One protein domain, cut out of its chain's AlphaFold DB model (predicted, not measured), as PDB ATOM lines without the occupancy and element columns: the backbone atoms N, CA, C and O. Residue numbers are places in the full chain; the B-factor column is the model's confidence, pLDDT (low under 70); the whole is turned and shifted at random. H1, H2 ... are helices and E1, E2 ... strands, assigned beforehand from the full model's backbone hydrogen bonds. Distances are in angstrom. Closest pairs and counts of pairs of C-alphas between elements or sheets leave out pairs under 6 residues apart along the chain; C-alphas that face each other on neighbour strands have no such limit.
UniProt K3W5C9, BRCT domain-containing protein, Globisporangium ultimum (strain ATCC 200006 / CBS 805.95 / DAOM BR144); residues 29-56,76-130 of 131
ATOM      1  N   GLY A  29     -14.430   1.869 103.129       89.56
ATOM      2  CA  GLY A  29     -13.074   1.801 102.575       89.56
ATOM      3  C   GLY A  29     -12.697   3.056 101.784       89.56
ATOM      4  O   GLY A  29     -11.611   3.602 101.974       89.56
ATOM      5  N   VAL A  30     -13.619   3.567 100.961       89.81
ATOM      6  CA  VAL A  30     -13.420   4.813 100.197       89.81
ATOM      7  C   VAL A  30     -13.273   6.003 101.141       89.81
ATOM      8  O   VAL A  30     -12.349   6.805 100.998       89.81
ATOM      9  N   TYR A  31     -14.143   6.083 102.150       90.06
ATOM     10  CA  TYR A  31     -14.032   7.088 103.204       90.06
ATOM     11  C   TYR A  31     -12.657   7.049 103.881       90.06
ATOM     12  O   TYR A  31     -11.997   8.083 104.008       90.06
ATOM     13  N   MET A  32     -12.205   5.860 104.286       92.19
ATOM     14  CA  MET A  32     -10.928   5.708 104.973       92.19
ATOM     15  C   MET A  32      -9.752   6.105 104.079       92.19
ATOM     16  O   MET A  32      -8.867   6.828 104.534       92.19
ATOM     17  N   ALA A  33      -9.763   5.721 102.800       91.62
ATOM     18  CA  ALA A  33      -8.737   6.125 101.840       91.62
ATOM     19  C   ALA A  33      -8.654   7.655 101.704       91.62
ATOM     20  O   ALA A  33      -7.566   8.225 101.775       91.62
ATOM     21  N   HIS A  34      -9.799   8.338 101.601       93.44
ATOM     22  CA  HIS A  34      -9.843   9.804 101.555       93.44
ATOM     23  C   HIS A  34      -9.352  10.433 102.865       93.44
ATOM     24  O   HIS A  34      -8.667  11.459 102.848       93.44
ATOM     25  N   LYS A  35      -9.665   9.818 104.010       94.62
ATOM     26  CA  LYS A  35      -9.192  10.277 105.319       94.62
ATOM     27  C   LYS A  35      -7.676  10.135 105.451       94.62
ATOM     28  O   LYS A  35      -7.022  11.087 105.868       94.62
ATOM     29  N   ILE A  36      -7.119   8.994 105.054       96.19
ATOM     30  CA  ILE A  36      -5.671   8.756 105.011       96.19
ATOM     31  C   ILE A  36      -5.003   9.773 104.084       96.19
ATOM     32  O   ILE A  36      -4.034  10.412 104.484       96.19
ATOM     33  N   GLN A  37      -5.559  10.000 102.890       96.31
ATOM     34  CA  GLN A  37      -5.028  10.992 101.955       96.31
ATOM     35  C   GLN A  37      -5.002  12.395 102.568       96.31
ATOM     36  O   GLN A  37      -3.991  13.086 102.493       96.31
ATOM     37  N   LYS A  38      -6.084  12.811 103.234       96.94
ATOM     38  CA  LYS A  38      -6.137  14.112 103.911       96.94
ATOM     39  C   LYS A  38      -5.070  14.237 105.003       96.94
ATOM     40  O   LYS A  38      -4.452  15.290 105.125       96.94
ATOM     41  N   LEU A  39      -4.847  13.181 105.784       96.94
ATOM     42  CA  LEU A  39      -3.838  13.159 106.847       96.94
ATOM     43  C   LEU A  39      -2.409  13.209 106.290       96.94
ATOM     44  O   LEU A  39      -1.549  13.857 106.881       96.94
ATOM     45  N   ARG A  40      -2.169  12.585 105.133       96.00
ATOM     46  CA  ARG A  40      -0.893  12.684 104.411       96.00
ATOM     47  C   ARG A  40      -0.648  14.095 103.893       96.00
ATOM     48  O   ARG A  40       0.390  14.654 104.203       96.00
ATOM     49  N   ASN A  41      -1.643  14.730 103.274       96.62
ATOM     50  CA  ASN A  41      -1.513  16.125 102.839       96.62
ATOM     51  C   ASN A  41      -1.160  17.068 104.010       96.62
ATOM     52  O   ASN A  41      -0.401  18.016 103.844       96.62
ATOM     53  N   GLN A  42      -1.703  16.813 105.208       96.12
ATOM     54  CA  GLN A  42      -1.343  17.568 106.416       96.12
ATOM     55  C   GLN A  42       0.101  17.310 106.863       96.12
ATOM     56  O   GLN A  42       0.759  18.231 107.338       96.12
ATOM     57  N   ASN A  43       0.592  16.077 106.729       95.44
ATOM     58  CA  ASN A  43       1.993  15.758 106.991       95.44
ATOM     59  C   ASN A  43       2.918  16.448 105.994       95.44
ATOM     60  O   ASN A  43       3.880  17.068 106.423       95.44
ATOM     61  N   ASP A  44       2.593  16.409 104.704       93.75
ATOM     62  CA  ASP A  44       3.400  17.035 103.655       93.75
ATOM     63  C   ASP A  44       3.520  18.548 103.883       93.75
ATOM     64  O   ASP A  44       4.608  19.108 103.780       93.75
ATOM     65  N   ALA A  45       2.420  19.194 104.292       92.69
ATOM     66  CA  ALA A  45       2.417  20.604 104.676       92.69
ATOM     67  C   ALA A  45       3.279  20.896 105.923       92.69
ATOM     68  O   ALA A  45       3.881  21.962 106.022       92.69
ATOM     69  N   LEU A  46       3.353  19.968 106.885       90.31
ATOM     70  CA  LEU A  46       4.246  20.094 108.043       90.31
ATOM     71  C   LEU A  46       5.714  19.864 107.662       90.31
ATOM     72  O   LEU A  46       6.585  20.556 108.187       90.31
ATOM     73  N   THR A  47       5.992  18.932 106.751       90.56
ATOM     74  CA  THR A  47       7.338  18.671 106.226       90.56
ATOM     75  C   THR A  47       7.863  19.882 105.461       90.56
ATOM     76  O   THR A  47       8.985  20.320 105.714       90.56
ATOM     77  N   SER A  48       7.053  20.486 104.585       87.19
ATOM     78  CA  SER A  48       7.444  21.709 103.875       87.19
ATOM     79  C   SER A  48       7.661  22.885 104.835       87.19
ATOM     80  O   SER A  48       8.651  23.602 104.693       87.19
ATOM     81  N   ALA A  49       6.817  23.023 105.866       83.69
ATOM     82  CA  ALA A  49       6.975  24.038 106.912       83.69
ATOM     83  C   ALA A  49       8.210  23.819 107.818       83.69
ATOM     84  O   ALA A  49       8.777  24.759 108.381       83.69
ATOM     85  N   ALA A  50       8.654  22.573 107.995       77.75
ATOM     86  CA  ALA A  50       9.895  22.269 108.707       77.75
ATOM     87  C   ALA A  50      11.130  22.560 107.836       77.75
ATOM     88  O   ALA A  50      12.117  23.108 108.333       77.75
ATOM     89  N   ALA A  51      11.054  22.250 106.538       75.00
ATOM     90  CA  ALA A  51      12.127  22.495 105.578       75.00
ATOM     91  C   ALA A  51      12.399  23.996 105.366       75.00
ATOM     92  O   ALA A  51      13.559  24.409 105.377       75.00
ATOM     93  N   GLU A  52      11.359  24.834 105.254       71.81
ATOM     94  CA  GLU A  52      11.521  26.294 105.110       71.81
ATOM     95  C   GLU A  52      12.255  26.927 106.310       71.81
ATOM     96  O   GLU A  52      13.102  27.804 106.130       71.81
ATOM     97  N   LYS A  53      12.016  26.437 107.537       65.88
ATOM     98  CA  LYS A  53      12.706  26.923 108.746       65.88
ATOM     99  C   LYS A  53      14.168  26.496 108.817       65.88
ATOM    100  O   LYS A  53      14.978  27.230 109.376       65.88
ATOM    101  N   ALA A  54      14.512  25.337 108.262       62.75
ATOM    102  CA  ALA A  54      15.895  24.874 108.186       62.75
ATOM    103  C   ALA A  54      16.708  25.615 107.106       62.75
ATOM    104  O   ALA A  54      17.925  25.723 107.225       62.75
ATOM    105  N   ALA A  55      16.045  26.156 106.078       61.50
ATOM    106  CA  ALA A  55      16.678  26.835 104.947       61.50
ATOM    107  C   ALA A  55      16.957  28.338 105.164       61.50
ATOM    108  O   ALA A  55      17.460  28.986 104.249       61.50
ATOM    109  N   THR A  56      16.662  28.911 106.340       53.94
ATOM    110  CA  THR A  56      17.084  30.282 106.697       53.94
ATOM    111  C   THR A  56      18.419  30.217 107.450       53.94
ATOM    112  O   THR A  56      18.413  29.986 108.662       53.94
ATOM    113  N   PHE A  76      15.642   9.538 108.245       92.31
ATOM    114  CA  PHE A  76      14.486   8.665 108.115       92.31
ATOM    115  C   PHE A  76      13.917   8.613 106.691       92.31
ATOM    116  O   PHE A  76      12.755   8.255 106.554       92.31
ATOM    117  N   GLY A  77      14.702   8.931 105.652       88.38
ATOM    118  CA  GLY A  77      14.242   9.104 104.259       88.38
ATOM    119  C   GLY A  77      13.263   8.052 103.709       88.38
ATOM    120  O   GLY A  77      12.361   8.406 102.958       88.38
ATOM    121  N   ASP A  78      13.382   6.792 104.139       92.62
ATOM    122  CA  ASP A  78      12.525   5.672 103.710       92.62
ATOM    123  C   ASP A  78      11.767   5.000 104.874       92.62
ATOM    124  O   ASP A  78      11.254   3.882 104.773       92.62
ATOM    125  N   VAL A  79      11.705   5.660 106.030       96.06
ATOM    126  CA  VAL A  79      11.084   5.119 107.240       96.06
ATOM    127  C   VAL A  79       9.697   5.723 107.412       96.06
ATOM    128  O   VAL A  79       9.557   6.921 107.638       96.06
ATOM    129  N   HIS A  80       8.665   4.881 107.367       96.75
ATOM    130  CA  HIS A  80       7.281   5.256 107.634       96.75
ATOM    131  C   HIS A  80       6.810   4.580 108.914       96.75
ATOM    132  O   HIS A  80       6.714   3.352 108.971       96.75
ATOM    133  N   VAL A  81       6.486   5.373 109.931       97.44
ATOM    134  CA  VAL A  81       6.077   4.831 111.230       97.44
ATOM    135  C   VAL A  81       4.577   4.921 111.450       97.44
ATOM    136  O   VAL A  81       3.925   5.890 111.054       97.44
ATOM    137  N   PHE A  82       4.046   3.933 112.159       96.75
ATOM    138  CA  PHE A  82       2.740   3.986 112.801       96.75
ATOM    139  C   PHE A  82       2.931   3.803 114.308       96.75
ATOM    140  O   PHE A  82       3.673   2.925 114.741       96.75
ATOM    141  N   VAL A  83       2.283   4.643 115.113       96.56
ATOM    142  CA  VAL A  83       2.350   4.551 116.578       96.56
ATOM    143  C   VAL A  83       1.112   3.825 117.087       96.56
ATOM    144  O   VAL A  83      -0.007   4.301 116.865       96.56
ATOM    145  N   ASP A  84       1.327   2.711 117.786       93.00
ATOM    146  CA  ASP A  84       0.280   1.918 118.422       93.00
ATOM    147  C   ASP A  84       0.310   2.094 119.946       93.00
ATOM    148  O   ASP A  84       1.305   1.818 120.620       93.00
ATOM    149  N   GLY A  85      -0.809   2.564 120.495       90.75
ATOM    150  CA  GLY A  85      -0.963   2.818 121.923       90.75
ATOM    151  C   GLY A  85      -0.239   4.068 122.437       90.75
ATOM    152  O   GLY A  85      -0.061   5.061 121.729       90.75
ATOM    153  N   TYR A  86       0.098   4.034 123.726       93.31
ATOM    154  CA  TYR A  86       0.775   5.117 124.435       93.31
ATOM    155  C   TYR A  86       2.292   4.935 124.381       93.31
ATOM    156  O   TYR A  86       2.797   3.835 124.626       93.31
ATOM    157  N   THR A  87       3.012   6.020 124.105       95.62
ATOM    158  CA  THR A  87       4.472   6.055 123.987       95.62
ATOM    159  C   THR A  87       5.040   7.291 124.676       95.62
ATOM    160  O   THR A  87       4.353   8.303 124.831       95.62
ATOM    161  N   VAL A  88       6.316   7.210 125.052       94.75
ATOM    162  CA  VAL A  88       7.135   8.351 125.474       94.75
ATOM    163  C   VAL A  88       8.407   8.325 124.621       94.75
ATOM    164  O   VAL A  88       9.170   7.366 124.746       94.75
ATOM    165  N   PRO A  89       8.645   9.313 123.737       95.00
ATOM    166  CA  PRO A  89       7.857  10.528 123.476       95.00
ATOM    167  C   PRO A  89       6.457  10.262 122.889       95.00
ATOM    168  O   PRO A  89       6.159   9.171 122.400       95.00
ATOM    169  N   SER A  90       5.579  11.264 122.966       96.50
ATOM    170  CA  SER A  90       4.181  11.170 122.531       96.50
ATOM    171  C   SER A  90       4.039  11.009 121.013       96.50
ATOM    172  O   SER A  90       4.935  11.342 120.235       96.50
ATOM    173  N   LYS A  91       2.868  10.542 120.564       95.75
ATOM    174  CA  LYS A  91       2.557  10.333 119.140       95.75
ATOM    175  C   LYS A  91       2.816  11.576 118.275       95.75
ATOM    176  O   LYS A  91       3.349  11.445 117.175       95.75
ATOM    177  N   ASP A  92       2.459  12.761 118.765       95.38
ATOM    178  CA  ASP A  92       2.642  14.013 118.024       95.38
ATOM    179  C   ASP A  92       4.110  14.463 117.985       95.38
ATOM    180  O   ASP A  92       4.568  14.996 116.973       95.38
ATOM    181  N   GLU A  93       4.878  14.193 119.043       96.44
ATOM    182  CA  GLU A  93       6.323  14.444 119.062       96.44
ATOM    183  C   GLU A  93       7.058  13.520 118.091       96.44
ATOM    184  O   GLU A  93       7.868  13.995 117.295       96.44
ATOM    185  N   ILE A  94       6.723  12.226 118.091       96.62
ATOM    186  CA  ILE A  94       7.246  11.255 117.120       96.62
ATOM    187  C   ILE A  94       6.902  11.712 115.702       96.62
ATOM    188  O   ILE A  94       7.787  11.786 114.853       96.62
ATOM    189  N   ARG A  95       5.643  12.085 115.442       96.31
ATOM    190  CA  ARG A  95       5.218  12.615 114.140       96.31
ATOM    191  C   ARG A  95       6.081  13.797 113.710       96.31
ATOM    192  O   ARG A  95       6.566  13.811 112.583       96.31
ATOM    193  N   ARG A  96       6.300  14.774 114.592       94.81
ATOM    194  CA  ARG A  96       7.122  15.951 114.282       94.81
ATOM    195  C   ARG A  96       8.578  15.583 113.993       94.81
ATOM    196  O   ARG A  96       9.137  16.113 113.038       94.81
ATOM    197  N   LEU A  97       9.175  14.701 114.793       93.81
ATOM    198  CA  LEU A  97      10.553  14.232 114.608       93.81
ATOM    199  C   LEU A  97      10.724  13.514 113.267       93.81
ATOM    200  O   LEU A  97      11.647  13.827 112.519       93.81
ATOM    201  N   MET A  98       9.805  12.607 112.933       95.19
ATOM    202  CA  MET A  98       9.841  11.867 111.672       95.19
ATOM    203  C   MET A  98       9.779  12.812 110.474       95.19
ATOM    204  O   MET A  98      10.678  12.790 109.638       95.19
ATOM    205  N   LEU A  99       8.779  13.701 110.436       93.56
ATOM    206  CA  LEU A  99       8.591  14.631 109.318       93.56
ATOM    207  C   LEU A  99       9.751  15.632 109.181       93.56
ATOM    208  O   LEU A  99      10.129  15.990 108.069       93.56
ATOM    209  N   MET A 100      10.361  16.060 110.293       91.75
ATOM    210  CA  MET A 100      11.506  16.983 110.282       91.75
ATOM    211  C   MET A 100      12.778  16.359 109.692       91.75
ATOM    212  O   MET A 100      13.582  17.064 109.087       91.75
ATOM    213  N   HIS A 101      12.961  15.050 109.857       91.25
ATOM    214  CA  HIS A 101      14.160  14.323 109.431       91.25
ATOM    215  C   HIS A 101      13.933  13.479 108.166       91.25
ATOM    216  O   HIS A 101      14.634  12.492 107.930       91.25
ATOM    217  N   GLY A 102      12.957  13.878 107.344       90.06
ATOM    218  CA  GLY A 102      12.687  13.281 106.034       90.06
ATOM    219  C   GLY A 102      11.943  11.948 106.073       90.06
ATOM    220  O   GLY A 102      11.848  11.298 105.042       90.06
ATOM    221  N   GLY A 103      11.424  11.537 107.230       94.25
ATOM    222  CA  GLY A 103      10.641  10.317 107.370       94.25
ATOM    223  C   GLY A 103       9.138  10.522 107.283       94.25
ATOM    224  O   GLY A 103       8.613  11.632 107.364       94.25
ATOM    225  N   GLY A 104       8.432   9.409 107.131       95.62
ATOM    226  CA  GLY A 104       6.987   9.351 107.012       95.62
ATOM    227  C   GLY A 104       6.291   9.006 108.324       95.62
ATOM    228  O   GLY A 104       6.788   8.255 109.163       95.62
ATOM    229  N   PHE A 105       5.072   9.514 108.471       97.75
ATOM    230  CA  PHE A 105       4.194   9.179 109.585       97.75
ATOM    231  C   PHE A 105       2.812   8.787 109.067       97.75
ATOM    232  O   PHE A 105       2.181   9.544 108.331       97.75
ATOM    233  N   GLU A 106       2.307   7.631 109.479       97.56
ATOM    234  CA  GLU A 106       0.971   7.156 109.135       97.56
ATOM    235  C   GLU A 106       0.068   7.177 110.375       97.56
ATOM    236  O   GLU A 106       0.451   6.789 111.477       97.56
ATOM    237  N   HIS A 107      -1.166   7.654 110.209       96.31
ATOM    238  CA  HIS A 107      -2.133   7.726 111.318       96.31
ATOM    239  C   HIS A 107      -2.870   6.418 111.557       96.31
ATOM    240  O   HIS A 107      -3.456   6.232 112.623       96.31
ATOM    241  N   TYR A 108      -2.866   5.576 110.534       95.19
ATOM    242  CA  TYR A 108      -3.483   4.272 110.484       95.19
ATOM    243  C   TYR A 108      -2.439   3.300 109.962       95.19
ATOM    244  O   TYR A 108      -1.553   3.684 109.198       95.19
ATOM    245  N   GLU A 109      -2.565   2.044 110.350       93.06
ATOM    246  CA  GLU A 109      -1.756   0.991 109.771       93.06
ATOM    247  C   GLU A 109      -2.122   0.840 108.287       93.06
ATOM    248  O   GLU A 109      -3.275   0.595 107.931       93.06
ATOM    249  N   THR A 110      -1.152   1.076 107.407       93.88
ATOM    250  CA  THR A 110      -1.312   0.949 105.955       93.88
ATOM    251  C   THR A 110      -0.142   0.157 105.397       93.88
ATOM    252  O   THR A 110       0.887   0.035 106.053       93.88
ATOM    253  N   SER A 111      -0.244  -0.299 104.150       93.50
ATOM    254  CA  SER A 111       0.849  -1.002 103.467       93.50
ATOM    255  C   SER A 111       2.135  -0.183 103.293       93.50
ATOM    256  O   SER A 111       3.149  -0.741 102.893       93.50
ATOM    257  N   ARG A 112       2.113   1.132 103.564       94.50
ATOM    258  CA  ARG A 112       3.316   1.978 103.547       94.50
ATOM    259  C   ARG A 112       4.107   1.934 104.848       94.50
ATOM    260  O   ARG A 112       5.253   2.360 104.845       94.50
ATOM    261  N   VAL A 113       3.498   1.498 105.951       96.06
ATOM    262  CA  VAL A 113       4.157   1.462 107.260       96.06
ATOM    263  C   VAL A 113       5.301   0.462 107.206       96.06
ATOM    264  O   VAL A 113       5.087  -0.703 106.887       96.06
ATOM    265  N   THR A 114       6.504   0.919 107.538       96.06
ATOM    266  CA  THR A 114       7.690   0.063 107.634       96.06
ATOM    267  C   THR A 114       7.975  -0.344 109.073       96.06
ATOM    268  O   THR A 114       8.508  -1.423 109.302       96.06
ATOM    269  N   HIS A 115       7.604   0.495 110.047       95.06
ATOM    270  CA  HIS A 115       7.853   0.239 111.465       95.06
ATOM    271  C   HIS A 115       6.648   0.620 112.325       95.06
ATOM    272  O   HIS A 115       6.017   1.661 112.126       95.06
ATOM    273  N   ILE A 116       6.362  -0.203 113.332       94.56
ATOM    274  CA  ILE A 116       5.360   0.091 114.356       94.56
ATOM    275  C   ILE A 116       6.092   0.462 115.641       94.56
ATOM    276  O   ILE A 116       6.935  -0.293 116.120       94.56
ATOM    277  N   ILE A 117       5.765   1.622 116.201       95.56
ATOM    278  CA  ILE A 117       6.286   2.068 117.493       95.56
ATOM    279  C   ILE A 117       5.202   1.827 118.539       95.56
ATOM    280  O   ILE A 117       4.111   2.385 118.444       95.56
ATOM    281  N   ALA A 118       5.509   1.014 119.542       93.94
ATOM    282  CA  ALA A 118       4.604   0.700 120.637       93.94
ATOM    283  C   ALA A 118       5.397   0.441 121.923       93.94
ATOM    284  O   ALA A 118       6.512  -0.075 121.870       93.94
ATOM    285  N   THR A 119       4.806   0.751 123.079       92.75
ATOM    286  CA  THR A 119       5.374   0.372 124.391       92.75
ATOM    287  C   THR A 119       5.020  -1.073 124.749       92.75
ATOM    288  O   THR A 119       5.840  -1.820 125.280       92.75
ATOM    289  N   HIS A 120       3.790  -1.482 124.433       88.94
ATOM    290  CA  HIS A 120       3.288  -2.833 124.652       88.94
ATOM    291  C   HIS A 120       2.514  -3.272 123.417       88.94
ATOM    292  O   HIS A 120       1.590  -2.580 122.993       88.94
ATOM    293  N   LEU A 121       2.875  -4.427 122.862       87.69
ATOM    294  CA  LEU A 121       2.170  -5.017 121.732       87.69
ATOM    295  C   LEU A 121       1.500  -6.321 122.189       87.69
ATOM    296  O   LEU A 121       2.193  -7.208 122.693       87.69
ATOM    297  N   PRO A 122       0.168  -6.463 122.056       86.31
ATOM    298  CA  PRO A 122      -0.512  -7.708 122.387       86.31
ATOM    299  C   PRO A 122       0.026  -8.878 121.560       86.31
ATOM    300  O   PRO A 122       0.326  -8.723 120.375       86.31
ATOM    301  N   ALA A 123       0.061 -10.076 122.148       86.62
ATOM    302  CA  ALA A 123       0.517 -11.281 121.452       86.62
ATOM    303  C   ALA A 123      -0.279 -11.567 120.163       86.62
ATOM    304  O   ALA A 123       0.287 -12.026 119.175       86.62
ATOM    305  N   SER A 124      -1.573 -11.231 120.134       86.62
ATOM    306  CA  SER A 124      -2.408 -11.351 118.933       86.62
ATOM    307  C   SER A 124      -1.892 -10.515 117.759       86.62
ATOM    308  O   SER A 124      -1.918 -10.983 116.624       86.62
ATOM    309  N   LYS A 125      -1.379  -9.308 118.022       85.62
ATOM    310  CA  LYS A 125      -0.770  -8.456 116.998       85.62
ATOM    311  C   LYS A 125       0.601  -8.958 116.563       85.62
ATOM    312  O   LYS A 125       0.914  -8.889 115.383       85.62
ATOM    313  N   LEU A 126       1.394  -9.519 117.480       85.25
ATOM    314  CA  LEU A 126       2.655 -10.172 117.110       85.25
ATOM    315  C   LEU A 126       2.421 -11.310 116.110       85.25
ATOM    316  O   LEU A 126       3.108 -11.373 115.099       85.25
ATOM    317  N   LEU A 127       1.413 -12.157 116.347       87.06
ATOM    318  CA  LEU A 127       1.037 -13.217 115.406       87.06
ATOM    319  C   LEU A 127       0.580 -12.656 114.054       87.06
ATOM    320  O   LEU A 127       0.921 -13.217 113.020       87.06
ATOM    321  N   GLN A 128      -0.157 -11.544 114.058       86.31
ATOM    322  CA  GLN A 128      -0.606 -10.878 112.834       86.31
ATOM    323  C   GLN A 128       0.559 -10.339 111.986       86.31
ATOM    324  O   GLN A 128       0.450 -10.300 110.764       86.31
ATOM    325  N   TYR A 129       1.659  -9.919 112.613       83.06
ATOM    326  CA  TYR A 129       2.824  -9.364 111.913       83.06
ATOM    327  C   TYR A 129       3.904 -10.401 111.585       83.06
ATOM    328  O   TYR A 129       4.818 -10.106 110.821       83.06
ATOM    329  N   ASN A 130       3.801 -11.612 112.135       77.50
ATOM    330  CA  ASN A 130       4.756 -12.695 111.926       77.50
ATOM    331  C   ASN A 130       4.379 -13.540 110.695       77.50
ATOM    332  O   ASN A 130       3.993 -14.705 110.832       77.50
TER     333      ASN A 130
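This is residues 29 to 56 and 76 to 130 of the 131 residues of the protein "BRCT domain-containing protein" of Globisporangium ultimum (strain ATCC 200006 / CBS 805.95 / DAOM BR144) (UniProt K3W5C9). H2 covers one face of a parallel sheet, E2 E1 E3. Long H1 crosses H2, grazing E2; H3 sticks out. The 83 printed residues run H1 E1 H2 E2 E3 H3, mixed in class, only just compact, with radius of gyration of the C-alphas 13.9 A and spans 47 by 32 by 20 A.

H1, residues 29 to 54, touches H2, residues 91 to 100, with residues 43 to 51 alone, closest at C-alphas 47 and 99, 5.2 A. E1, residues 80 to 84, has parallel neighbours E2, residues 104 to 106, and E3, residues 115 to 118: N 106 to O 81 and N 84 to O 117 are 2.9 A. In H2 and H3, residues 123 to 129, every O i to N i+4 pair is within hydrogen-bond range; in H1, 21 of 22.

Find C-alpha 29 at (-13.074, 1.801, 102.575); H1 runs 37.5 A. H3 ends at (2.824, -9.364, 111.913).

Residues 57 to 75 are cut, a C-alpha gap of 21.8 A; residues 53 to 56 have pLDDT under 70.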